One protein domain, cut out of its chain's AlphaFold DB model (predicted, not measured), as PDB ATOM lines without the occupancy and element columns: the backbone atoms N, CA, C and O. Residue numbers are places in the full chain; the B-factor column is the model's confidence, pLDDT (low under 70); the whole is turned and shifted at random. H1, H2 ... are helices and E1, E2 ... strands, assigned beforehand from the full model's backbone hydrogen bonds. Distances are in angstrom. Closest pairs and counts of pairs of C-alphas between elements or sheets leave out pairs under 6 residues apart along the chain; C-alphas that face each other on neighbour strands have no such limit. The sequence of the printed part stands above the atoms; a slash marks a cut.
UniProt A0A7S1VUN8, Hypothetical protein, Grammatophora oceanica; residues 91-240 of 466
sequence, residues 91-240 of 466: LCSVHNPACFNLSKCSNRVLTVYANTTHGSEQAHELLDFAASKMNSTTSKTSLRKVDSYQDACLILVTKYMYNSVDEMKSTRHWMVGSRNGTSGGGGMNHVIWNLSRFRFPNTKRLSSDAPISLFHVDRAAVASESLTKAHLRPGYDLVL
ATOM      1  N   LEU A  91     -42.119 -32.936 -72.015       80.38
ATOM      2  CA  LEU A  91     -42.283 -34.369 -72.258       80.38
ATOM      3  C   LEU A  91     -41.862 -34.693 -73.701       80.38
ATOM      4  O   LEU A  91     -42.662 -34.689 -74.641       80.38
ATOM      5  N   CYS A  92     -40.562 -34.912 -73.881       86.44
ATOM      6  CA  CYS A  92     -39.953 -35.155 -75.180       86.44
ATOM      7  C   CYS A  92     -39.883 -36.635 -75.550       86.44
ATOM      8  O   CYS A  92     -39.586 -37.495 -74.724       86.44
ATOM      9  N   SER A  93     -40.094 -36.900 -76.838       90.25
ATOM     10  CA  SER A  93     -39.851 -38.180 -77.496       90.25
ATOM     11  C   SER A  93     -39.353 -37.936 -78.922       90.25
ATOM     12  O   SER A  93     -39.500 -36.833 -79.453       90.25
ATOM     13  N   VAL A  94     -38.798 -38.969 -79.567       90.94
ATOM     14  CA  VAL A  94     -38.360 -38.891 -80.976       90.94
ATOM     15  C   VAL A  94     -39.544 -38.640 -81.923       90.94
ATOM     16  O   VAL A  94     -39.362 -38.094 -83.004       90.94
ATOM     17  N   HIS A  95     -40.763 -38.994 -81.506       88.44
ATOM     18  CA  HIS A  95     -41.994 -38.770 -82.267       88.44
ATOM     19  C   HIS A  95     -42.612 -37.385 -82.038       88.44
ATOM     20  O   HIS A  95     -43.565 -37.030 -82.724       88.44
ATOM     21  N   ASN A  96     -42.126 -36.620 -81.055       87.62
ATOM     22  CA  ASN A  96     -42.660 -35.299 -80.753       87.62
ATOM     23  C   ASN A  96     -41.931 -34.240 -81.606       87.62
ATOM     24  O   ASN A  96     -40.789 -33.901 -81.278       87.62
ATOM     25  N   PRO A  97     -42.573 -33.648 -82.635       85.25
ATOM     26  CA  PRO A  97     -41.934 -32.665 -83.511       85.25
ATOM     27  C   PRO A  97     -41.556 -31.369 -82.782       85.25
ATOM     28  O   PRO A  97     -40.731 -30.602 -83.274       85.25
ATOM     29  N   ALA A  98     -42.118 -31.119 -81.591       83.06
ATOM     30  CA  ALA A  98     -41.701 -30.005 -80.752       83.06
ATOM     31  C   ALA A  98     -40.318 -30.233 -80.125       83.06
ATOM     32  O   ALA A  98     -39.669 -29.245 -79.788       83.06
ATOM     33  N   CYS A  99     -39.876 -31.490 -79.974       84.38
ATOM     34  CA  CYS A  99     -38.617 -31.886 -79.334       84.38
ATOM     35  C   CYS A  99     -37.575 -32.454 -80.299       84.38
ATOM     36  O   CYS A  99     -36.375 -32.285 -80.071       84.38
ATOM     37  N   PHE A 100     -38.022 -33.122 -81.361       91.69
ATOM     38  CA  PHE A 100     -37.163 -33.818 -82.303       91.69
ATOM     39  C   PHE A 100     -37.660 -33.614 -83.736       91.69
ATOM     40  O   PHE A 100     -38.762 -34.008 -84.102       91.69
ATOM     41  N   ASN A 101     -36.827 -32.999 -84.565       92.19
ATOM     42  CA  ASN A 101     -37.095 -32.769 -85.970       92.19
ATOM     43  C   ASN A 101     -36.615 -33.960 -86.815       92.19
ATOM     44  O   ASN A 101     -35.429 -34.062 -87.150       92.19
ATOM     45  N   LEU A 102     -37.556 -34.830 -87.192       93.69
ATOM     46  CA  LEU A 102     -37.314 -35.990 -88.054       93.69
ATOM     47  C   LEU A 102     -37.024 -35.623 -89.515       93.69
ATOM     48  O   LEU A 102     -36.403 -36.419 -90.217       93.69
ATOM     49  N   SER A 103     -37.375 -34.415 -89.974       92.00
ATOM     50  CA  SER A 103     -37.131 -33.993 -91.362       92.00
ATOM     51  C   SER A 103     -35.639 -33.909 -91.706       92.00
ATOM     52  O   SER A 103     -35.276 -33.901 -92.879       92.00
ATOM     53  N   LYS A 104     -34.769 -33.837 -90.691       90.62
ATOM     54  CA  LYS A 104     -33.305 -33.851 -90.829       90.62
ATOM     55  C   LYS A 104     -32.703 -35.256 -90.877       90.62
ATOM     56  O   LYS A 104     -31.489 -35.403 -90.993       90.62
ATOM     57  N   CYS A 105     -33.525 -36.287 -90.729       95.81
ATOM     58  CA  CYS A 105     -33.067 -37.641 -90.479       95.81
ATOM     59  C   CYS A 105     -33.311 -38.581 -91.659       95.81
ATOM     60  O   CYS A 105     -34.196 -38.388 -92.490       95.81
ATOM     61  N   SER A 106     -32.520 -39.652 -91.705       94.19
ATOM     62  CA  SER A 106     -32.633 -40.726 -92.688       94.19
ATOM     63  C   SER A 106     -32.707 -42.073 -91.981       94.19
ATOM     64  O   SER A 106     -32.086 -42.281 -90.943       94.19
ATOM     65  N   ASN A 107     -33.443 -43.016 -92.569       92.12
ATOM     66  CA  ASN A 107     -33.518 -44.392 -92.076       92.12
ATOM     67  C   ASN A 107     -32.304 -45.250 -92.491       92.12
ATOM     68  O   ASN A 107     -32.182 -46.395 -92.062       92.12
ATOM     69  N   ARG A 108     -31.422 -44.721 -93.352       92.81
ATOM     70  CA  ARG A 108     -30.225 -45.420 -93.852       92.81
ATOM     71  C   ARG A 108     -28.919 -44.875 -93.293       92.81
ATOM     72  O   ARG A 108     -27.971 -45.636 -93.158       92.81
ATOM     73  N   VAL A 109     -28.863 -43.580 -92.988       95.62
ATOM     74  CA  VAL A 109     -27.647 -42.919 -92.501       95.62
ATOM     75  C   VAL A 109     -28.010 -42.001 -91.342       95.62
ATOM     76  O   VAL A 109     -28.761 -41.044 -91.526       95.62
ATOM     77  N   LEU A 110     -27.451 -42.263 -90.165       97.38
ATOM     78  CA  LEU A 110     -27.526 -41.363 -89.024       97.38
ATOM     79  C   LEU A 110     -26.424 -40.306 -89.163       97.38
ATOM     80  O   LEU A 110     -25.244 -40.600 -88.956       97.38
ATOM     81  N   THR A 111     -26.799 -39.084 -89.548       98.00
ATOM     82  CA  THR A 111     -25.864 -37.954 -89.600       98.00
ATOM     83  C   THR A 111     -25.724 -37.315 -88.225       98.00
ATOM     84  O   THR A 111     -26.723 -36.953 -87.600       98.00
ATOM     85  N   VAL A 112     -24.487 -37.178 -87.748       97.88
ATOM     86  CA  VAL A 112     -24.201 -36.641 -86.413       97.88
ATOM     87  C   VAL A 112     -23.193 -35.503 -86.504       97.88
ATOM     88  O   VAL A 112     -22.126 -35.661 -87.098       97.88
ATOM     89  N   TYR A 113     -23.532 -34.367 -85.904       96.06
ATOM     90  CA  TYR A 113     -22.634 -33.226 -85.734       96.06
ATOM     91  C   TYR A 113     -22.091 -33.201 -84.308       96.06
ATOM     92  O   TYR A 113     -22.835 -33.402 -83.350       96.06
ATOM     93  N   ALA A 114     -20.804 -32.909 -84.173       93.19
ATOM     94  CA  ALA A 114     -20.155 -32.565 -82.918       93.19
ATOM     95  C   ALA A 114     -19.390 -31.262 -83.154       93.19
ATOM     96  O   ALA A 114     -18.690 -31.143 -84.159       93.19
ATOM     97  N   ASN A 115     -19.555 -30.290 -82.256       85.56
ATOM     98  CA  ASN A 115     -18.887 -28.998 -82.376       85.56
ATOM     99  C   ASN A 115     -17.363 -29.183 -82.389       85.56
ATOM    100  O   ASN A 115     -16.868 -29.965 -81.590       85.56
ATOM    101  N   THR A 116     -16.639 -28.452 -83.239       77.50
ATOM    102  CA  THR A 116     -15.179 -28.566 -83.426       77.50
ATOM    103  C   THR A 116     -14.377 -27.630 -82.515       77.50
ATOM    104  O   THR A 116     -13.186 -27.409 -82.728       77.50
ATOM    105  N   THR A 117     -15.015 -27.029 -81.507       72.62
ATOM    106  CA  THR A 117     -14.352 -26.158 -80.526       72.62
ATOM    107  C   THR A 117     -13.407 -26.944 -79.610       72.62
ATOM    108  O   THR A 117     -13.299 -28.170 -79.688       72.62
ATOM    109  N   HIS A 118     -12.696 -26.234 -78.731       67.50
ATOM    110  CA  HIS A 118     -11.790 -26.838 -77.757       67.50
ATOM    111  C   HIS A 118     -12.467 -27.986 -76.977       67.50
ATOM    112  O   HIS A 118     -13.597 -27.847 -76.515       67.50
ATOM    113  N   GLY A 119     -11.770 -29.121 -76.826       71.31
ATOM    114  CA  GLY A 119     -12.263 -30.300 -76.099       71.31
ATOM    115  C   GLY A 119     -13.209 -31.223 -76.885       71.31
ATOM    116  O   GLY A 119     -13.765 -32.162 -76.314       71.31
ATOM    117  N   SER A 120     -13.368 -30.996 -78.193       80.50
ATOM    118  CA  SER A 120     -14.168 -31.832 -79.103       80.50
ATOM    119  C   SER A 120     -13.483 -33.115 -79.583       80.50
ATOM    120  O   SER A 120     -14.165 -34.026 -80.055       80.50
ATOM    121  N   GLU A 121     -12.161 -33.229 -79.427       86.38
ATOM    122  CA  GLU A 121     -11.351 -34.367 -79.894       86.38
ATOM    123  C   GLU A 121     -11.926 -35.715 -79.447       86.38
ATOM    124  O   GLU A 121     -12.082 -36.630 -80.254       86.38
ATOM    125  N   GLN A 122     -12.339 -35.814 -78.179       85.06
ATOM    126  CA  GLN A 122     -12.937 -37.034 -77.643       85.06
ATOM    127  C   GLN A 122     -14.253 -37.391 -78.346       85.06
ATOM    128  O   GLN A 122     -14.530 -38.563 -78.588       85.06
ATOM    129  N   ALA A 123     -15.082 -36.399 -78.669       90.19
ATOM    130  CA  ALA A 123     -16.339 -36.646 -79.363       90.19
ATOM    131  C   ALA A 123     -16.103 -37.087 -80.808       90.19
ATOM    132  O   ALA A 123     -16.783 -37.992 -81.286       90.19
ATOM    133  N   HIS A 124     -15.120 -36.493 -81.486       92.50
ATOM    134  CA  HIS A 124     -14.731 -36.920 -82.824       92.50
ATOM    135  C   HIS A 124     -14.156 -38.343 -82.821       92.50
ATOM    136  O   HIS A 124     -14.595 -39.145 -83.640       92.50
ATOM    137  N   GLU A 125     -13.296 -38.704 -81.858       92.94
ATOM    138  CA  GLU A 125     -12.804 -40.085 -81.697       92.94
ATOM    139  C   GLU A 125     -13.963 -41.075 -81.486       92.94
ATOM    140  O   GLU A 125     -14.003 -42.144 -82.098       92.94
ATOM    141  N   LEU A 126     -14.935 -40.716 -80.640       94.00
ATOM    142  CA  LEU A 126     -16.120 -41.536 -80.386       94.00
ATOM    143  C   LEU A 126     -16.971 -41.727 -81.647       94.00
ATOM    144  O   LEU A 126     -17.399 -42.848 -81.930       94.00
ATOM    145  N   LEU A 127     -17.197 -40.657 -82.414       95.94
ATOM    146  CA  LEU A 127     -17.941 -40.708 -83.673       95.94
ATOM    147  C   LEU A 127     -17.218 -41.540 -84.733       95.94
ATOM    148  O   LEU A 127     -17.861 -42.353 -85.395       95.94
ATOM    149  N   ASP A 128     -15.902 -41.391 -84.862       96.00
ATOM    150  CA  ASP A 128     -15.102 -42.147 -85.827       96.00
ATOM    151  C   ASP A 128     -15.084 -43.643 -85.463       96.00
ATOM    152  O   ASP A 128     -15.289 -44.508 -86.322       96.00
ATOM    153  N   PHE A 129     -14.959 -43.969 -84.170       95.69
ATOM    154  CA  PHE A 129     -15.095 -45.342 -83.686       95.69
ATOM    155  C   PHE A 129     -16.494 -45.910 -83.967       95.69
ATOM    156  O   PHE A 129     -16.607 -47.015 -84.505       95.69
ATOM    157  N   ALA A 130     -17.562 -45.170 -83.648       96.00
ATOM    158  CA  ALA A 130     -18.935 -45.606 -83.894       96.00
ATOM    159  C   ALA A 130     -19.214 -45.824 -85.387       96.00
ATOM    160  O   ALA A 130     -19.763 -46.864 -85.753       96.00
ATOM    161  N   ALA A 131     -18.765 -44.912 -86.254       96.38
ATOM    162  CA  ALA A 131     -18.852 -45.062 -87.704       96.38
ATOM    163  C   ALA A 131     -18.144 -46.337 -88.173       96.38
ATOM    164  O   ALA A 131     -18.723 -47.120 -88.922       96.38
ATOM    165  N   SER A 132     -16.929 -46.604 -87.677       95.19
ATOM    166  CA  SER A 132     -16.186 -47.818 -88.039       95.19
ATOM    167  C   SER A 132     -16.944 -49.103 -87.682       95.19
ATOM    168  O   SER A 132     -16.928 -50.064 -88.451       95.19
ATOM    169  N   LYS A 133     -17.655 -49.129 -86.546       93.31
ATOM    170  CA  LYS A 133     -18.428 -50.295 -86.092       93.31
ATOM    171  C   LYS A 133     -19.748 -50.452 -86.826       93.31
ATOM    172  O   LYS A 133     -20.039 -51.548 -87.299       93.31
ATOM    173  N   MET A 134     -20.509 -49.372 -86.972       93.25
ATOM    174  CA  MET A 134     -21.817 -49.409 -87.625       93.25
ATOM    175  C   MET A 134     -21.704 -49.652 -89.133       93.25
ATOM    176  O   MET A 134     -22.574 -50.292 -89.711       93.25
ATOM    177  N   ASN A 135     -20.622 -49.189 -89.767       90.56
ATOM    178  CA  ASN A 135     -20.438 -49.316 -91.216       90.56
ATOM    179  C   ASN A 135     -19.783 -50.647 -91.620       90.56
ATOM    180  O   ASN A 135     -19.884 -51.042 -92.777       90.56
ATOM    181  N   SER A 136     -19.104 -51.331 -90.691       81.12
ATOM    182  CA  SER A 136     -18.519 -52.664 -90.922       81.12
ATOM    183  C   SER A 136     -19.474 -53.815 -90.605       81.12
ATOM    184  O   SER A 136     -19.240 -54.945 -91.029       81.12
ATOM    185  N   THR A 137     -20.550 -53.552 -89.866       71.88
ATOM    186  CA  THR A 137     -21.612 -54.531 -89.620       71.88
ATOM    187  C   THR A 137     -22.648 -54.505 -90.741       71.88
ATOM    188  O   THR A 137     -22.834 -53.498 -91.417       71.88
ATOM    189  N   THR A 138     -23.418 -55.586 -90.887       65.12
ATOM    190  CA  THR A 138     -24.641 -55.638 -91.715       65.12
ATOM    191  C   THR A 138     -25.783 -54.789 -91.129       65.12
ATOM    192  O   THR A 138     -26.961 -55.131 -91.265       65.12
ATOM    193  N   SER A 139     -25.450 -53.723 -90.396       67.38
ATOM    194  CA  SER A 139     -26.412 -52.837 -89.763       67.38
ATOM    195  C   SER A 139     -27.271 -52.169 -90.831       67.38
ATOM    196  O   SER A 139     -26.793 -51.792 -91.900       67.38
ATOM    197  N   LYS A 140     -28.566 -52.009 -90.546       81.88
ATOM    198  CA  LYS A 140     -29.511 -51.371 -91.479       81.88
ATOM    199  C   LYS A 140     -29.243 -49.872 -91.652       81.88
ATOM    200  O   LYS A 140     -29.740 -49.277 -92.608       81.88
ATOM    201  N   THR A 141     -28.485 -49.277 -90.732       89.31
ATOM    202  CA  THR A 141     -28.201 -47.844 -90.694       89.31
ATOM    203  C   THR A 141     -26.714 -47.620 -90.431       89.31
ATOM    204  O   THR A 141     -26.174 -48.133 -89.451       89.31
ATOM    205  N   SER A 142     -26.064 -46.842 -91.296       94.56
ATOM    206  CA  SER A 142     -24.681 -46.389 -91.126       94.56
ATOM    207  C   SER A 142     -24.618 -45.094 -90.313       94.56
ATOM    208  O   SER A 142     -25.620 -44.390 -90.175       94.56
ATOM    209  N   LEU A 143     -23.442 -44.753 -89.785       96.81
ATOM    210  CA  LEU A 143     -23.200 -43.464 -89.131       96.81
ATOM    211  C   LEU A 143     -22.258 -42.614 -89.979       96.81
ATOM    212  O   LEU A 143     -21.242 -43.101 -90.484       96.81
ATOM    213  N   ARG A 144     -22.595 -41.327 -90.117       96.56
ATOM    214  CA  ARG A 144     -21.773 -40.344 -90.825       96.56
ATOM    215  C   ARG A 144     -21.639 -39.063 -90.011       96.56
ATOM    216  O   ARG A 144     -22.630 -38.413 -89.694       96.56
ATOM    217  N   LYS A 145     -20.400 -38.683 -89.715       95.94
ATOM    218  CA  LYS A 145     -20.080 -37.366 -89.162       95.94
ATOM    219  C   LYS A 145     -20.333 -36.285 -90.220       95.94
ATOM    220  O   LYS A 145     -20.047 -36.512 -91.395       95.94
ATOM    221  N   VAL A 146     -20.885 -35.146 -89.811       95.81
ATOM    222  CA  VAL A 146     -21.088 -33.968 -90.672       95.81
ATOM    223  C   VAL A 146     -20.462 -32.730 -90.034       95.81
ATOM    224  O   VAL A 146     -20.396 -32.640 -88.809       95.81
ATOM    225  N   ASP A 147     -20.041 -31.776 -90.862       92.38
ATOM    226  CA  ASP A 147     -19.306 -30.578 -90.419       92.38
ATOM    227  C   ASP A 147     -20.227 -29.419 -90.003       92.38
ATOM    228  O   ASP A 147     -19.779 -28.400 -89.483       92.38
ATOM    229  N   SER A 148     -21.534 -29.573 -90.223       93.00
ATOM    230  CA  SER A 148     -22.551 -28.545 -90.019       93.00
ATOM    231  C   SER A 148     -23.734 -29.109 -89.235       93.00
ATOM    232  O   SER A 148     -24.288 -30.157 -89.577       93.00
ATOM    233  N   TYR A 149     -24.165 -28.400 -88.188       92.56
ATOM    234  CA  TYR A 149     -25.331 -28.796 -87.387       92.56
ATOM    235  C   TYR A 149     -26.649 -28.689 -88.173       92.56
ATOM    236  O   TYR A 149     -27.674 -29.255 -87.781       92.56
ATOM    237  N   GLN A 150     -26.653 -27.952 -89.286       91.62
ATOM    238  CA  GLN A 150     -27.798 -27.853 -90.180       91.62
ATOM    239  C   GLN A 150     -28.081 -29.196 -90.865       91.62
ATOM    240  O   GLN A 150     -29.254 -29.563 -90.947       91.62
ATOM    241  N   ASP A 151     -27.032 -29.946 -91.217       93.62
ATOM    242  CA  ASP A 151     -27.088 -31.207 -91.976       93.62
ATOM    243  C   ASP A 151     -27.212 -32.458 -91.086       93.62
ATOM    244  O   ASP A 151     -27.273 -33.600 -91.562       93.62
ATOM    245  N   ALA A 152     -27.212 -32.259 -89.769       96.12
ATOM    246  CA  ALA A 152     -27.198 -33.332 -88.794       96.12
ATOM    247  C   ALA A 152     -28.608 -33.741 -88.359       96.12
ATOM    248  O   ALA A 152     -29.433 -32.900 -87.995       96.12
ATOM    249  N   CYS A 153     -28.849 -35.051 -88.312       96.81
ATOM    250  CA  CYS A 153     -29.996 -35.626 -87.625       96.81
ATOM    251  C   CYS A 153     -29.827 -35.518 -86.106       96.81
ATOM    252  O   CYS A 153     -30.789 -35.181 -85.425       96.81
ATOM    253  N   LEU A 154     -28.621 -35.758 -85.577       97.00
ATOM    254  CA  LEU A 154     -28.297 -35.598 -84.155       97.00
ATOM    255  C   LEU A 154     -27.170 -34.595 -83.940       97.00
ATOM    256  O   LEU A 154     -26.203 -34.557 -84.700       97.00
ATOM    257  N   ILE A 155     -27.257 -33.843 -82.848       95.38
ATOM    258  CA  ILE A 155     -26.196 -32.943 -82.396       95.38
ATOM    259  C   ILE A 155     -25.644 -33.474 -81.075       95.38
ATOM    260  O   ILE A 155     -26.325 -33.469 -80.051       95.38
ATOM    261  N   LEU A 156     -24.412 -33.965 -81.100       94.88
ATOM    262  CA  LEU A 156     -23.747 -34.535 -79.941       94.88
ATOM    263  C   LEU A 156     -23.123 -33.429 -79.090       94.88
ATOM    264  O   LEU A 156     -22.271 -32.675 -79.559       94.88
ATOM    265  N   VAL A 157     -23.495 -33.402 -77.814       90.12
ATOM    266  CA  VAL A 157     -22.866 -32.567 -76.793       90.12
ATOM    267  C   VAL A 157     -22.157 -33.469 -75.799       90.12
ATOM    268  O   VAL A 157     -22.779 -34.325 -75.184       90.12
ATOM    269  N   THR A 158     -20.858 -33.272 -75.607       86.75
ATOM    270  CA  THR A 158     -20.076 -33.997 -74.600       86.75
ATOM    271  C   THR A 158     -19.563 -33.044 -73.533       86.75
ATOM    272  O   THR A 158     -19.488 -31.831 -73.734       86.75
ATOM    273  N   LYS A 159     -19.169 -33.604 -72.389       74.94
ATOM    274  CA  LYS A 159     -18.717 -32.839 -71.225       74.94
ATOM    275  C   LYS A 159     -17.614 -31.812 -71.518       74.94
ATOM    276  O   LYS A 159     -17.572 -30.780 -70.859       74.94
ATOM    277  N   TYR A 160     -16.694 -32.111 -72.429       75.62
ATOM    278  CA  TYR A 160     -15.479 -31.312 -72.615       75.62
ATOM    279  C   TYR A 160     -15.614 -30.216 -73.672       75.62
ATOM    280  O   TYR A 160     -14.683 -29.438 -73.840       75.62
ATOM    281  N   MET A 161     -16.762 -30.133 -74.349       82.12
ATOM    282  CA  MET A 161     -16.991 -29.160 -75.422       82.12
ATOM    283  C   MET A 161     -17.254 -27.736 -74.928       82.12
ATOM    284  O   MET A 161     -17.071 -26.798 -75.701       82.12
ATOM    285  N   TYR A 162     -17.709 -27.583 -73.679       79.69
ATOM    286  CA  TYR A 162     -18.109 -26.301 -73.095       79.69
ATOM    287  C   TYR A 162     -17.661 -26.222 -71.633       79.69
ATOM    288  O   TYR A 162     -17.625 -27.234 -70.929       79.69
ATOM    289  N   ASN A 163     -17.354 -25.018 -71.153       76.31
ATOM    290  CA  ASN A 163     -16.922 -24.792 -69.774       76.31
ATOM    291  C   ASN A 163     -18.097 -24.687 -68.795       76.31
ATOM    292  O   ASN A 163     -17.918 -24.938 -67.600       76.31
ATOM    293  N   SER A 164     -19.283 -24.309 -69.281       75.38
ATOM    294  CA  SER A 164     -20.502 -24.173 -68.479       75.38
ATOM    295  C   SER A 164     -21.769 -24.496 -69.275       75.38
ATOM    296  O   SER A 164     -21.765 -24.574 -70.506       75.38
ATOM    297  N   VAL A 165     -22.875 -24.696 -68.550       78.06
ATOM    298  CA  VAL A 165     -24.205 -24.897 -69.150       78.06
ATOM    299  C   VAL A 165     -24.631 -23.646 -69.920       78.06
ATOM    300  O   VAL A 165     -25.180 -23.769 -71.009       78.06
ATOM    301  N   ASP A 166     -24.325 -22.454 -69.405       79.50
ATOM    302  CA  ASP A 166     -24.659 -21.186 -70.066       79.50
ATOM    303  C   ASP A 166     -23.917 -21.034 -71.398       79.50
ATOM    304  O   ASP A 166     -24.522 -20.667 -72.406       79.50
ATOM    305  N   GLU A 167     -22.628 -21.395 -71.435       81.06
ATOM    306  CA  GLU A 167     -21.841 -21.410 -72.670       81.06
ATOM    307  C   GLU A 167     -22.483 -22.345 -73.702       81.06
ATOM    308  O   GLU A 167     -22.790 -21.909 -74.811       81.06
ATOM    309  N   MET A 168     -22.785 -23.589 -73.315       85.50
ATOM    310  CA  MET A 168     -23.473 -24.558 -74.174       85.50
ATOM    311  C   MET A 168     -24.803 -24.004 -74.711       85.50
ATOM    312  O   MET A 168     -25.062 -24.073 -75.916       85.50
ATOM    313  N   LYS A 169     -25.642 -23.437 -73.837       84.75
ATOM    314  CA  LYS A 169     -26.979 -22.947 -74.198       84.75
ATOM    315  C   LYS A 169     -26.966 -21.682 -75.058       84.75
ATOM    316  O   LYS A 169     -27.911 -21.461 -75.812       84.75
ATOM    317  N   SER A 170     -25.903 -20.881 -74.982       84.81
ATOM    318  CA  SER A 170     -25.723 -19.677 -75.806       84.81
ATOM    319  C   SER A 170     -25.282 -19.969 -77.248       84.81
ATOM    320  O   SER A 170     -25.282 -19.076 -78.099       84.81
ATOM    321  N   THR A 171     -24.916 -21.216 -77.562       86.44
ATOM    322  CA  THR A 171     -24.488 -21.589 -78.913       86.44
ATOM    323  C   THR A 171     -25.626 -21.501 -79.931       86.44
ATOM    324  O   THR A 171     -26.790 -21.797 -79.648       86.44
ATOM    325  N   ARG A 172     -25.284 -21.157 -81.181       87.50
ATOM    326  CA  ARG A 172     -26.270 -21.066 -82.274       87.50
ATOM    327  C   ARG A 172     -27.014 -22.378 -82.506       87.50
ATOM    328  O   ARG A 172     -28.216 -22.343 -82.740       87.50
ATOM    329  N   HIS A 173     -26.316 -23.515 -82.435       88.12
ATOM    330  CA  HIS A 173     -26.935 -24.822 -82.647       88.12
ATOM    331  C   HIS A 173     -27.911 -25.179 -81.517       88.12
ATOM    332  O   HIS A 173     -28.961 -25.746 -81.807       88.12
ATOM    333  N   TRP A 174     -27.638 -24.786 -80.265       89.19
ATOM    334  CA  TRP A 174     -28.566 -25.012 -79.156       89.19
ATOM    335  C   TRP A 174     -29.854 -24.209 -79.314       89.19
ATOM    336  O   TRP A 174     -30.939 -24.746 -79.118       89.19
ATOM    337  N   MET A 175     -29.755 -22.942 -79.721       83.94
ATOM    338  CA  MET A 175     -30.903 -22.035 -79.848       83.94
ATOM    339  C   MET A 175     -31.849 -22.365 -81.019       83.94
ATOM    340  O   MET A 175     -32.892 -21.721 -81.164       83.94
ATOM    341  N   VAL A 176     -31.526 -23.358 -81.858       73.88
ATOM    342  CA  VAL A 176     -32.371 -23.760 -82.991       73.88
ATOM    343  C   VAL A 176     -33.760 -24.174 -82.499       73.88
ATOM    344  O   VAL A 176     -33.920 -25.105 -81.712       73.88
ATOM    345  N   GLY A 177     -34.781 -23.482 -83.011       61.72
ATOM    346  CA  GLY A 177     -36.182 -23.710 -82.660       61.72
ATOM    347  C   GLY A 177     -36.678 -22.912 -81.450       61.72
ATOM    348  O   GLY A 177     -37.842 -23.084 -81.082       61.72
ATOM    349  N   SER A 178     -35.848 -22.070 -80.824       63.00
ATOM    350  CA  SER A 178     -36.290 -21.134 -79.784       63.00
ATOM    351  C   SER A 178     -37.065 -19.986 -80.436       63.00
ATOM    352  O   SER A 178     -36.490 -19.183 -81.169       63.00
ATOM    353  N   ARG A 179     -38.386 -19.919 -80.234       52.56
ATOM    354  CA  ARG A 179     -39.184 -18.754 -80.651       52.56
ATOM    355  C   ARG A 179     -39.159 -17.710 -79.528       52.56
ATOM    356  O   ARG A 179     -39.481 -18.027 -78.391       52.56
ATOM    357  N   ASN A 180     -38.826 -16.466 -79.877       46.44
ATOM    358  CA  ASN A 180     -38.966 -15.260 -79.045       46.44
ATOM    359  C   ASN A 180     -38.249 -15.257 -77.686       46.44
ATOM    360  O   ASN A 180     -38.898 -15.067 -76.664       46.44
ATOM    361  N   GLY A 181     -36.918 -15.390 -77.672       42.38
ATOM    362  CA  GLY A 181     -36.067 -14.821 -76.608       42.38
ATOM    363  C   GLY A 181     -36.315 -15.289 -75.167       42.38
ATOM    364  O   GLY A 181     -35.686 -14.770 -74.251       42.38
ATOM    365  N   THR A 182     -37.192 -16.266 -74.944       44.31
ATOM    366  CA  THR A 182     -37.389 -16.892 -73.643       44.31
ATOM    367  C   THR A 182     -36.315 -17.957 -73.476       44.31
ATOM    368  O   THR A 182     -36.078 -18.798 -74.345       44.31
ATOM    369  N   SER A 183     -35.622 -17.895 -72.351       43.50
ATOM    370  CA  SER A 183     -34.470 -18.707 -71.950       43.50
ATOM    371  C   SER A 183     -34.788 -20.201 -71.711       43.50
ATOM    372  O   SER A 183     -34.126 -20.856 -70.914       43.50
ATOM    373  N   GLY A 184     -35.768 -20.770 -72.428       49.06
ATOM    374  CA  GLY A 184     -36.229 -22.160 -72.294       49.06
ATOM    375  C   GLY A 184     -36.469 -22.912 -73.611       49.06
ATOM    376  O   GLY A 184     -37.125 -23.949 -73.611       49.06
ATOM    377  N   GLY A 185     -35.973 -22.417 -74.748       60.94
ATOM    378  CA  GLY A 185     -36.358 -22.930 -76.068       60.94
ATOM    379  C   GLY A 185     -35.285 -23.652 -76.890       60.94
ATOM    380  O   GLY A 185     -35.425 -23.668 -78.106       60.94
ATOM    381  N   GLY A 186     -34.209 -24.208 -76.327       80.94
ATOM    382  CA  GLY A 186     -33.119 -24.819 -77.119       80.94
ATOM    383  C   GLY A 186     -33.002 -26.346 -77.038       80.94
ATOM    384  O   GLY A 186     -33.774 -26.984 -76.342       80.94
ATOM    385  N   GLY A 187     -32.073 -26.969 -77.765       87.56
ATOM    386  CA  GLY A 187     -31.727 -28.393 -77.593       87.56
ATOM    387  C   GLY A 187     -32.476 -29.402 -78.477       87.56
ATOM    388  O   GLY A 187     -32.370 -30.607 -78.260       87.56
ATOM    389  N   MET A 188     -33.215 -28.961 -79.497       91.06
ATOM    390  CA  MET A 188     -33.864 -29.878 -80.448       91.06
ATOM    391  C   MET A 188     -32.820 -30.749 -81.168       91.06
ATOM    392  O   MET A 188     -31.790 -30.235 -81.605       91.06
ATOM    393  N   ASN A 189     -33.063 -32.061 -81.262       93.94
ATOM    394  CA  ASN A 189     -32.139 -33.071 -81.816       93.94
ATOM    395  C   ASN A 189     -30.788 -33.204 -81.079       93.94
ATOM    396  O   ASN A 189     -29.906 -33.935 -81.539       93.94
ATOM    397  N   HIS A 190     -30.593 -32.512 -79.952       93.81
ATOM    398  CA  HIS A 190     -29.356 -32.627 -79.188       93.81
ATOM    399  C   HIS A 190     -29.372 -33.891 -78.337       93.81
ATOM    400  O   HIS A 190     -30.396 -34.252 -77.761       93.81
ATOM    401  N   VAL A 191     -28.212 -34.528 -78.222       94.19
ATOM    402  CA  VAL A 191     -27.950 -35.611 -77.278       94.19
ATOM    403  C   VAL A 191     -26.817 -35.167 -76.372       94.19
ATOM    404  O   VAL A 191     -25.679 -35.015 -76.820       94.19
ATOM    405  N   ILE A 192     -27.119 -34.974 -75.092       90.44
ATOM    406  CA  ILE A 192     -26.100 -34.708 -74.085       90.44
ATOM    407  C   ILE A 192     -25.527 -36.042 -73.607       90.44
ATOM    408  O   ILE A 192     -26.222 -36.855 -73.001       90.44
ATOM    409  N   TRP A 193     -24.242 -36.249 -73.862       90.06
ATOM    410  CA  TRP A 193     -23.507 -37.460 -73.543       90.06
ATOM    411  C   TRP A 193     -22.641 -37.299 -72.291       90.06
ATOM    412  O   TRP A 193     -21.721 -36.479 -72.244       90.06
ATOM    413  N   ASN A 194     -22.890 -38.175 -71.317       75.31
ATOM    414  CA  ASN A 194     -22.108 -38.373 -70.100       75.31
ATOM    415  C   ASN A 194     -21.956 -37.111 -69.226       75.31
ATOM    416  O   ASN A 194     -20.874 -36.539 -69.077       75.31
ATOM    417  N   LEU A 195     -23.066 -36.696 -68.610       60.31
ATOM    418  CA  LEU A 195     -23.133 -35.504 -67.758       60.31
ATOM    419  C   LEU A 195     -22.470 -35.644 -66.388       60.31
ATOM    420  O   LEU A 195     -22.360 -34.630 -65.704       60.31
ATOM    421  N   SER A 196     -22.020 -36.839 -65.979       54.94
ATOM    422  CA  SER A 196     -21.734 -37.197 -64.575       54.94
ATOM    423  C   SER A 196     -20.713 -36.316 -63.843       54.94
ATOM    424  O   SER A 196     -20.505 -36.469 -62.641       54.94
ATOM    425  N   ARG A 197     -20.077 -35.360 -64.534       53.38
ATOM    426  CA  ARG A 197     -19.113 -34.406 -63.979       53.38
ATOM    427  C   ARG A 197     -19.111 -33.028 -64.670       53.38
ATOM    428  O   ARG A 197     -18.046 -32.408 -64.724       53.38
ATOM    429  N   PHE A 198     -20.221 -32.576 -65.259       52.66
ATOM    430  CA  PHE A 198     -20.309 -31.252 -65.904       52.66
ATOM    431  C   PHE A 198     -20.218 -30.127 -64.854       52.66
ATOM    432  O   PHE A 198     -20.936 -30.171 -63.860       52.66
ATOM    433  N   ARG A 199     -19.306 -29.154 -65.014       53.09
ATOM    434  CA  ARG A 199     -19.100 -28.075 -64.022       53.09
ATOM    435  C   ARG A 199     -20.207 -27.022 -64.115       53.09
ATOM    436  O   ARG A 199     -20.549 -26.580 -65.208       53.09
ATOM    437  N   PHE A 200     -20.718 -26.587 -62.961       52.94
ATOM    438  CA  PHE A 200     -21.579 -25.403 -62.868       52.94
ATOM    439  C   PHE A 200     -20.736 -24.127 -62.760       52.94
ATOM    440  O   PHE A 200     -19.622 -24.187 -62.220       52.94
ATOM    441  N   PRO A 201     -21.275 -22.965 -63.175       44.00
ATOM    442  CA  PRO A 201     -20.692 -21.678 -62.820       44.00
ATOM    443  C   PRO A 201     -20.496 -21.601 -61.298       44.00
ATOM    444  O   PRO A 201     -21.397 -21.917 -60.526       44.00
ATOM    445  N   ASN A 202     -19.300 -21.212 -60.858       48.09
ATOM    446  CA  ASN A 202     -18.965 -20.909 -59.460       48.09
ATOM    447  C   ASN A 202     -18.997 -22.060 -58.428       48.09
ATOM    448  O   ASN A 202     -18.847 -21.790 -57.237       48.09
ATOM    449  N   THR A 203     -19.082 -23.339 -58.823       48.75
ATOM    450  CA  THR A 203     -18.934 -24.465 -57.869       48.75
ATOM    451  C   THR A 203     -17.623 -25.234 -58.078       48.75
ATOM    452  O   THR A 203     -17.334 -25.760 -59.151       48.75
ATOM    453  N   LYS A 204     -16.785 -25.307 -57.030       42.41
ATOM    454  CA  LYS A 204     -15.493 -26.030 -57.062       42.41
ATOM    455  C   LYS A 204     -15.623 -27.545 -56.839       42.41
ATOM    456  O   LYS A 204     -14.657 -28.270 -57.071       42.41
ATOM    457  N   ARG A 205     -16.780 -28.039 -56.383       40.06
ATOM    458  CA  ARG A 205     -17.024 -29.465 -56.112       40.06
ATOM    459  C   ARG A 205     -18.441 -29.848 -56.527       40.06
ATOM    460  O   ARG A 205     -19.403 -29.312 -55.991       40.06
ATOM    461  N   LEU A 206     -18.542 -30.799 -57.448       42.03
ATOM    462  CA  LEU A 206     -19.765 -31.554 -57.703       42.03
ATOM    463  C   LEU A 206     -19.789 -32.725 -56.720       42.03
ATOM    464  O   LEU A 206     -18.779 -33.422 -56.582       42.03
ATOM    465  N   SER A 207     -20.912 -32.948 -56.040       40.34
ATOM    466  CA  SER A 207     -21.157 -34.253 -55.425       40.34
ATOM    467  C   SER A 207     -21.234 -35.307 -56.536       40.34
ATOM    468  O   SER A 207     -21.615 -35.009 -57.669       40.34
ATOM    469  N   SER A 208     -20.859 -36.549 -56.229       39.62
ATOM    470  CA  SER A 208     -20.836 -37.669 -57.187       39.62
ATOM    471  C   SER A 208     -22.194 -37.995 -57.820       39.62
ATOM    472  O   SER A 208     -22.238 -38.738 -58.795       39.62
ATOM    473  N   ASP A 209     -23.275 -37.424 -57.282       42.12
ATOM    474  CA  ASP A 209     -24.661 -37.763 -57.601       42.12
ATOM    475  C   ASP A 209     -25.446 -36.601 -58.236       42.12
ATOM    476  O   ASP A 209     -26.655 -36.721 -58.416       42.12
ATOM    477  N   ALA A 210     -24.808 -35.474 -58.588       50.78
ATOM    478  CA  ALA A 210     -25.536 -34.282 -59.048       50.78
ATOM    479  C   ALA A 210     -25.151 -33.751 -60.450       50.78
ATOM    480  O   ALA A 210     -24.454 -32.738 -60.536       50.78
ATOM    481  N   PRO A 211     -25.611 -34.371 -61.563       57.91
ATOM    482  CA  PRO A 211     -25.212 -33.898 -62.894       57.91
ATOM    483  C   PRO A 211     -26.340 -33.635 -63.914       57.91
ATOM    484  O   PRO A 211     -26.049 -33.110 -64.978       57.91
ATOM    485  N   ILE A 212     -27.614 -33.928 -63.637       59.41
ATOM    486  CA  ILE A 212     -28.735 -33.525 -64.522       59.41
ATOM    487  C   ILE A 212     -29.894 -32.875 -63.772       59.41
ATOM    488  O   ILE A 212     -30.509 -31.945 -64.273       59.41
ATOM    489  N   SER A 213     -30.138 -33.279 -62.526       56.62
ATOM    490  CA  SER A 213     -31.196 -32.729 -61.669       56.62
ATOM    491  C   SER A 213     -30.945 -31.285 -61.210       56.62
ATOM    492  O   SER A 213     -31.603 -30.813 -60.290       56.62
ATOM    493  N   LEU A 214     -29.917 -30.625 -61.743       62.75
ATOM    494  CA  LEU A 214     -29.450 -29.310 -61.313       62.75
ATOM    495  C   LEU A 214     -29.579 -28.244 -62.410       62.75
ATOM    496  O   LEU A 214     -29.272 -27.084 -62.153       62.75
ATOM    497  N   PHE A 215     -30.011 -28.611 -63.621       71.12
ATOM    498  CA  PHE A 215     -30.353 -27.649 -64.667       71.12
ATOM    499  C   PHE A 215     -31.371 -28.234 -65.649       71.12
ATOM    500  O   PHE A 215     -31.511 -29.446 -65.783       71.12
ATOM    501  N   HIS A 216     -32.065 -27.355 -66.366       77.31
ATOM    502  CA  HIS A 216     -33.042 -27.747 -67.372       77.31
ATOM    503  C   HIS A 216     -32.345 -28.182 -68.674       77.31
ATOM    504  O   HIS A 216     -31.580 -27.398 -69.239       77.31
ATOM    505  N   VAL A 217     -32.597 -29.391 -69.184       81.94
ATOM    506  CA  VAL A 217     -31.992 -29.891 -70.443       81.94
ATOM    507  C   VAL A 217     -32.741 -29.440 -71.702       81.94
ATOM    508  O   VAL A 217     -32.384 -29.824 -72.815       81.94
ATOM    509  N   ASP A 218     -33.762 -28.598 -71.534       85.81
ATOM    510  CA  ASP A 218     -34.643 -28.124 -72.598       85.81
ATOM    511  C   ASP A 218     -35.195 -29.318 -73.398       85.81
ATOM    512  O   ASP A 218     -35.775 -30.243 -72.826       85.81
ATOM    513  N   ARG A 219     -35.004 -29.330 -74.719       89.25
ATOM    514  CA  ARG A 219     -35.485 -30.406 -75.597       89.25
ATOM    515  C   ARG A 219     -34.462 -31.501 -75.859       89.25
ATOM    516  O   ARG A 219     -34.787 -32.471 -76.542       89.25
ATOM    517  N   ALA A 220     -33.250 -31.376 -75.328       90.69
ATOM    518  CA  ALA A 220     -32.188 -32.335 -75.589       90.69
ATOM    519  C   ALA A 220     -32.507 -33.686 -74.953       90.69
ATOM    520  O   ALA A 220     -33.007 -33.743 -73.829       90.69
ATOM    521  N   ALA A 221     -32.195 -34.771 -75.657       92.75
ATOM    522  CA  ALA A 221     -32.104 -36.098 -75.068       92.75
ATOM    523  C   ALA A 221     -30.828 -36.204 -74.225       92.75
ATOM    524  O   ALA A 221     -29.833 -35.518 -74.472       92.75
ATOM    525  N   VAL A 222     -30.837 -37.087 -73.235       90.25
ATOM    526  CA  VAL A 222     -29.714 -37.294 -72.322       90.25
ATOM    527  C   VAL A 222     -29.308 -38.752 -72.339       90.25
ATOM    528  O   VAL A 222     -30.118 -39.639 -72.096       90.25
ATOM    529  N   ALA A 223     -28.018 -38.989 -72.540       92.19
ATOM    530  CA  ALA A 223     -27.372 -40.271 -72.345       92.19
ATOM    531  C   ALA A 223     -26.422 -40.164 -71.142       92.19
ATOM    532  O   ALA A 223     -25.359 -39.548 -71.239       92.19
ATOM    533  N   SER A 224     -26.803 -40.709 -69.983       87.81
ATOM    534  CA  SER A 224     -26.031 -40.538 -68.743       87.81
ATOM    535  C   SER A 224     -26.089 -41.755 -67.819       87.81
ATOM    536  O   SER A 224     -27.068 -42.496 -67.786       87.81
ATOM    537  N   GLU A 225     -25.021 -41.936 -67.044       82.75
ATOM    538  CA  GLU A 225     -24.894 -42.956 -65.994       82.75
ATOM    539  C   GLU A 225     -25.563 -42.539 -64.667       82.75
ATOM    540  O   GLU A 225     -25.715 -43.350 -63.756       82.75
ATOM    541  N   SER A 226     -25.994 -41.276 -64.560       76.50
ATOM    542  CA  SER A 226     -26.535 -40.672 -63.331       76.50
ATOM    543  C   SER A 226     -28.020 -40.304 -63.424       76.50
ATOM    544  O   SER A 226     -28.479 -39.402 -62.724       76.50
ATOM    545  N   LEU A 227     -28.780 -40.949 -64.313       78.50
ATOM    546  CA  LEU A 227     -30.228 -40.732 -64.404       78.50
ATOM    547  C   LEU A 227     -30.952 -41.343 -63.193       78.50
ATOM    548  O   LEU A 227     -30.555 -42.383 -62.662       78.50
ATOM    549  N   THR A 228     -32.048 -40.710 -62.777       76.00
ATOM    550  CA  THR A 228     -33.041 -41.308 -61.871       76.00
ATOM    551  C   THR A 228     -34.307 -41.629 -62.666       76.00
ATOM    552  O   THR A 228     -34.541 -41.013 -63.708       76.00
ATOM    553  N   LYS A 229     -35.146 -42.562 -62.189       75.31
ATOM    554  CA  LYS A 229     -36.431 -42.880 -62.840       75.31
ATOM    555  C   LYS A 229     -37.309 -41.639 -63.005       75.31
ATOM    556  O   LYS A 229     -38.035 -41.542 -63.980       75.31
ATOM    557  N   ALA A 230     -37.186 -40.680 -62.088       73.62
ATOM    558  CA  ALA A 230     -37.907 -39.426 -62.178       73.62
ATOM    559  C   ALA A 230     -37.502 -38.592 -63.401       73.62
ATOM    560  O   ALA A 230     -38.371 -38.029 -64.034       73.62
ATOM    561  N   HIS A 231     -36.222 -38.531 -63.779       74.62
ATOM    562  CA  HIS A 231     -35.780 -37.703 -64.916       74.62
ATOM    563  C   HIS A 231     -35.798 -38.439 -66.259       74.62
ATOM    564  O   HIS A 231     -35.726 -37.807 -67.309       74.62
ATOM    565  N   LEU A 232     -35.820 -39.771 -66.234       82.31
ATOM    566  CA  LEU A 232     -35.732 -40.591 -67.431       82.31
ATOM    567  C   LEU A 232     -36.998 -40.428 -68.283       82.31
ATOM    568  O   LEU A 232     -38.081 -40.777 -67.825       82.31
ATOM    569  N   ARG A 233     -36.861 -39.983 -69.538       87.19
ATOM    570  CA  ARG A 233     -37.920 -40.068 -70.561       87.19
ATOM    571  C   ARG A 233     -37.714 -41.345 -71.386       87.19
ATOM    572  O   ARG A 233     -36.818 -41.367 -72.242       87.19
ATOM    573  N   PRO A 234     -38.480 -42.429 -71.138       83.62
ATOM    574  CA  PRO A 234     -38.283 -43.701 -71.827       83.62
ATOM    575  C   PRO A 234     -38.410 -43.541 -73.345       83.62
ATOM    576  O   PRO A 234     -39.262 -42.805 -73.835       83.62
ATOM    577  N   GLY A 235     -37.533 -44.201 -74.102       86.69
ATOM    578  CA  GLY A 235     -37.504 -44.080 -75.565       86.69
ATOM    579  C   GLY A 235     -36.916 -42.761 -76.097       86.69
ATOM    580  O   GLY A 235     -36.758 -42.624 -77.309       86.69
ATOM    581  N   TYR A 236     -36.540 -41.810 -75.234       92.19
ATOM    582  CA  TYR A 236     -35.855 -40.572 -75.627       92.19
ATOM    583  C   TYR A 236     -34.452 -40.478 -75.027       92.19
ATOM    584  O   TYR A 236     -33.460 -40.395 -75.755       92.19
ATOM    585  N   ASP A 237     -34.367 -40.604 -73.707       92.50
ATOM    586  CA  ASP A 237     -33.112 -40.644 -72.962       92.50
ATOM    587  C   ASP A 237     -32.493 -42.054 -72.984       92.50
ATOM    588  O   ASP A 237     -33.139 -43.038 -73.367       92.50
ATOM    589  N   LEU A 238     -31.219 -42.155 -72.595       93.06
ATOM    590  CA  LEU A 238     -30.471 -43.404 -72.472       93.06
ATOM    591  C   LEU A 238     -29.782 -43.500 -71.112       93.06
ATOM    592  O   LEU A 238     -28.954 -42.666 -70.740       93.06
ATOM    593  N   VAL A 239     -30.062 -44.588 -70.399       90.75
ATOM    594  CA  VAL A 239     -29.282 -44.974 -69.221       90.75
ATOM    595  C   VAL A 239     -27.989 -45.621 -69.693       90.75
ATOM    596  O   VAL A 239     -28.010 -46.662 -70.355       90.75
ATOM    597  N   LEU A 240     -26.859 -45.003 -69.361       91.75
ATOM    598  CA  LEU A 240     -25.540 -45.559 -69.650       91.75
ATOM    599  C   LEU A 240     -25.099 -46.507 -68.527       91.75
ATOM    600  O   LEU A 240     -25.434 -46.277 -67.362       91.75
TER     601      LEU A 240
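Overview. This is residues 91 to 240 of the 466 residues of the protein "Hypothetical protein" of Grammatophora oceanica (UniProt A0A7S1VUN8). What shape? With little regular structure, five parallel strands in order E2 E1 E3 E4 E5 make a strongly twisted sheet with H1 over one face, amid long loops. What else? Mixed in class, E1 H1 E2 E3 H2 E4 E5 in turn hold 46 of 150 printed residues. It is compact, radius of gyration of the C-alphas 15.2 A, spanning 45 by 33 by 32 A.

Arrangement. Which strands pair? E2, residues 142 to 146, and E1, 109 to 114, are parallel neighbours, N 110 and O 142 at 2.8 A. And helices? H1, residues 121 to 136, is on the sheet, along E1; its C-alpha 131 and E2's 143 are closest, 4.8 A. In H1 and H2, 165 to 170, every O i to N i+4 pair is within hydrogen-bond range.

Along the chain. Where does E1 begin? It begins at C-alpha 109, (-27.647, -42.919, -92.501). And E5? E5, 221 to 224, ends at (-26.031, -40.538, -68.743).

Size, cuts and confidence. Any cut? The printed part has none. Low confidence? It includes residues 195 to 214.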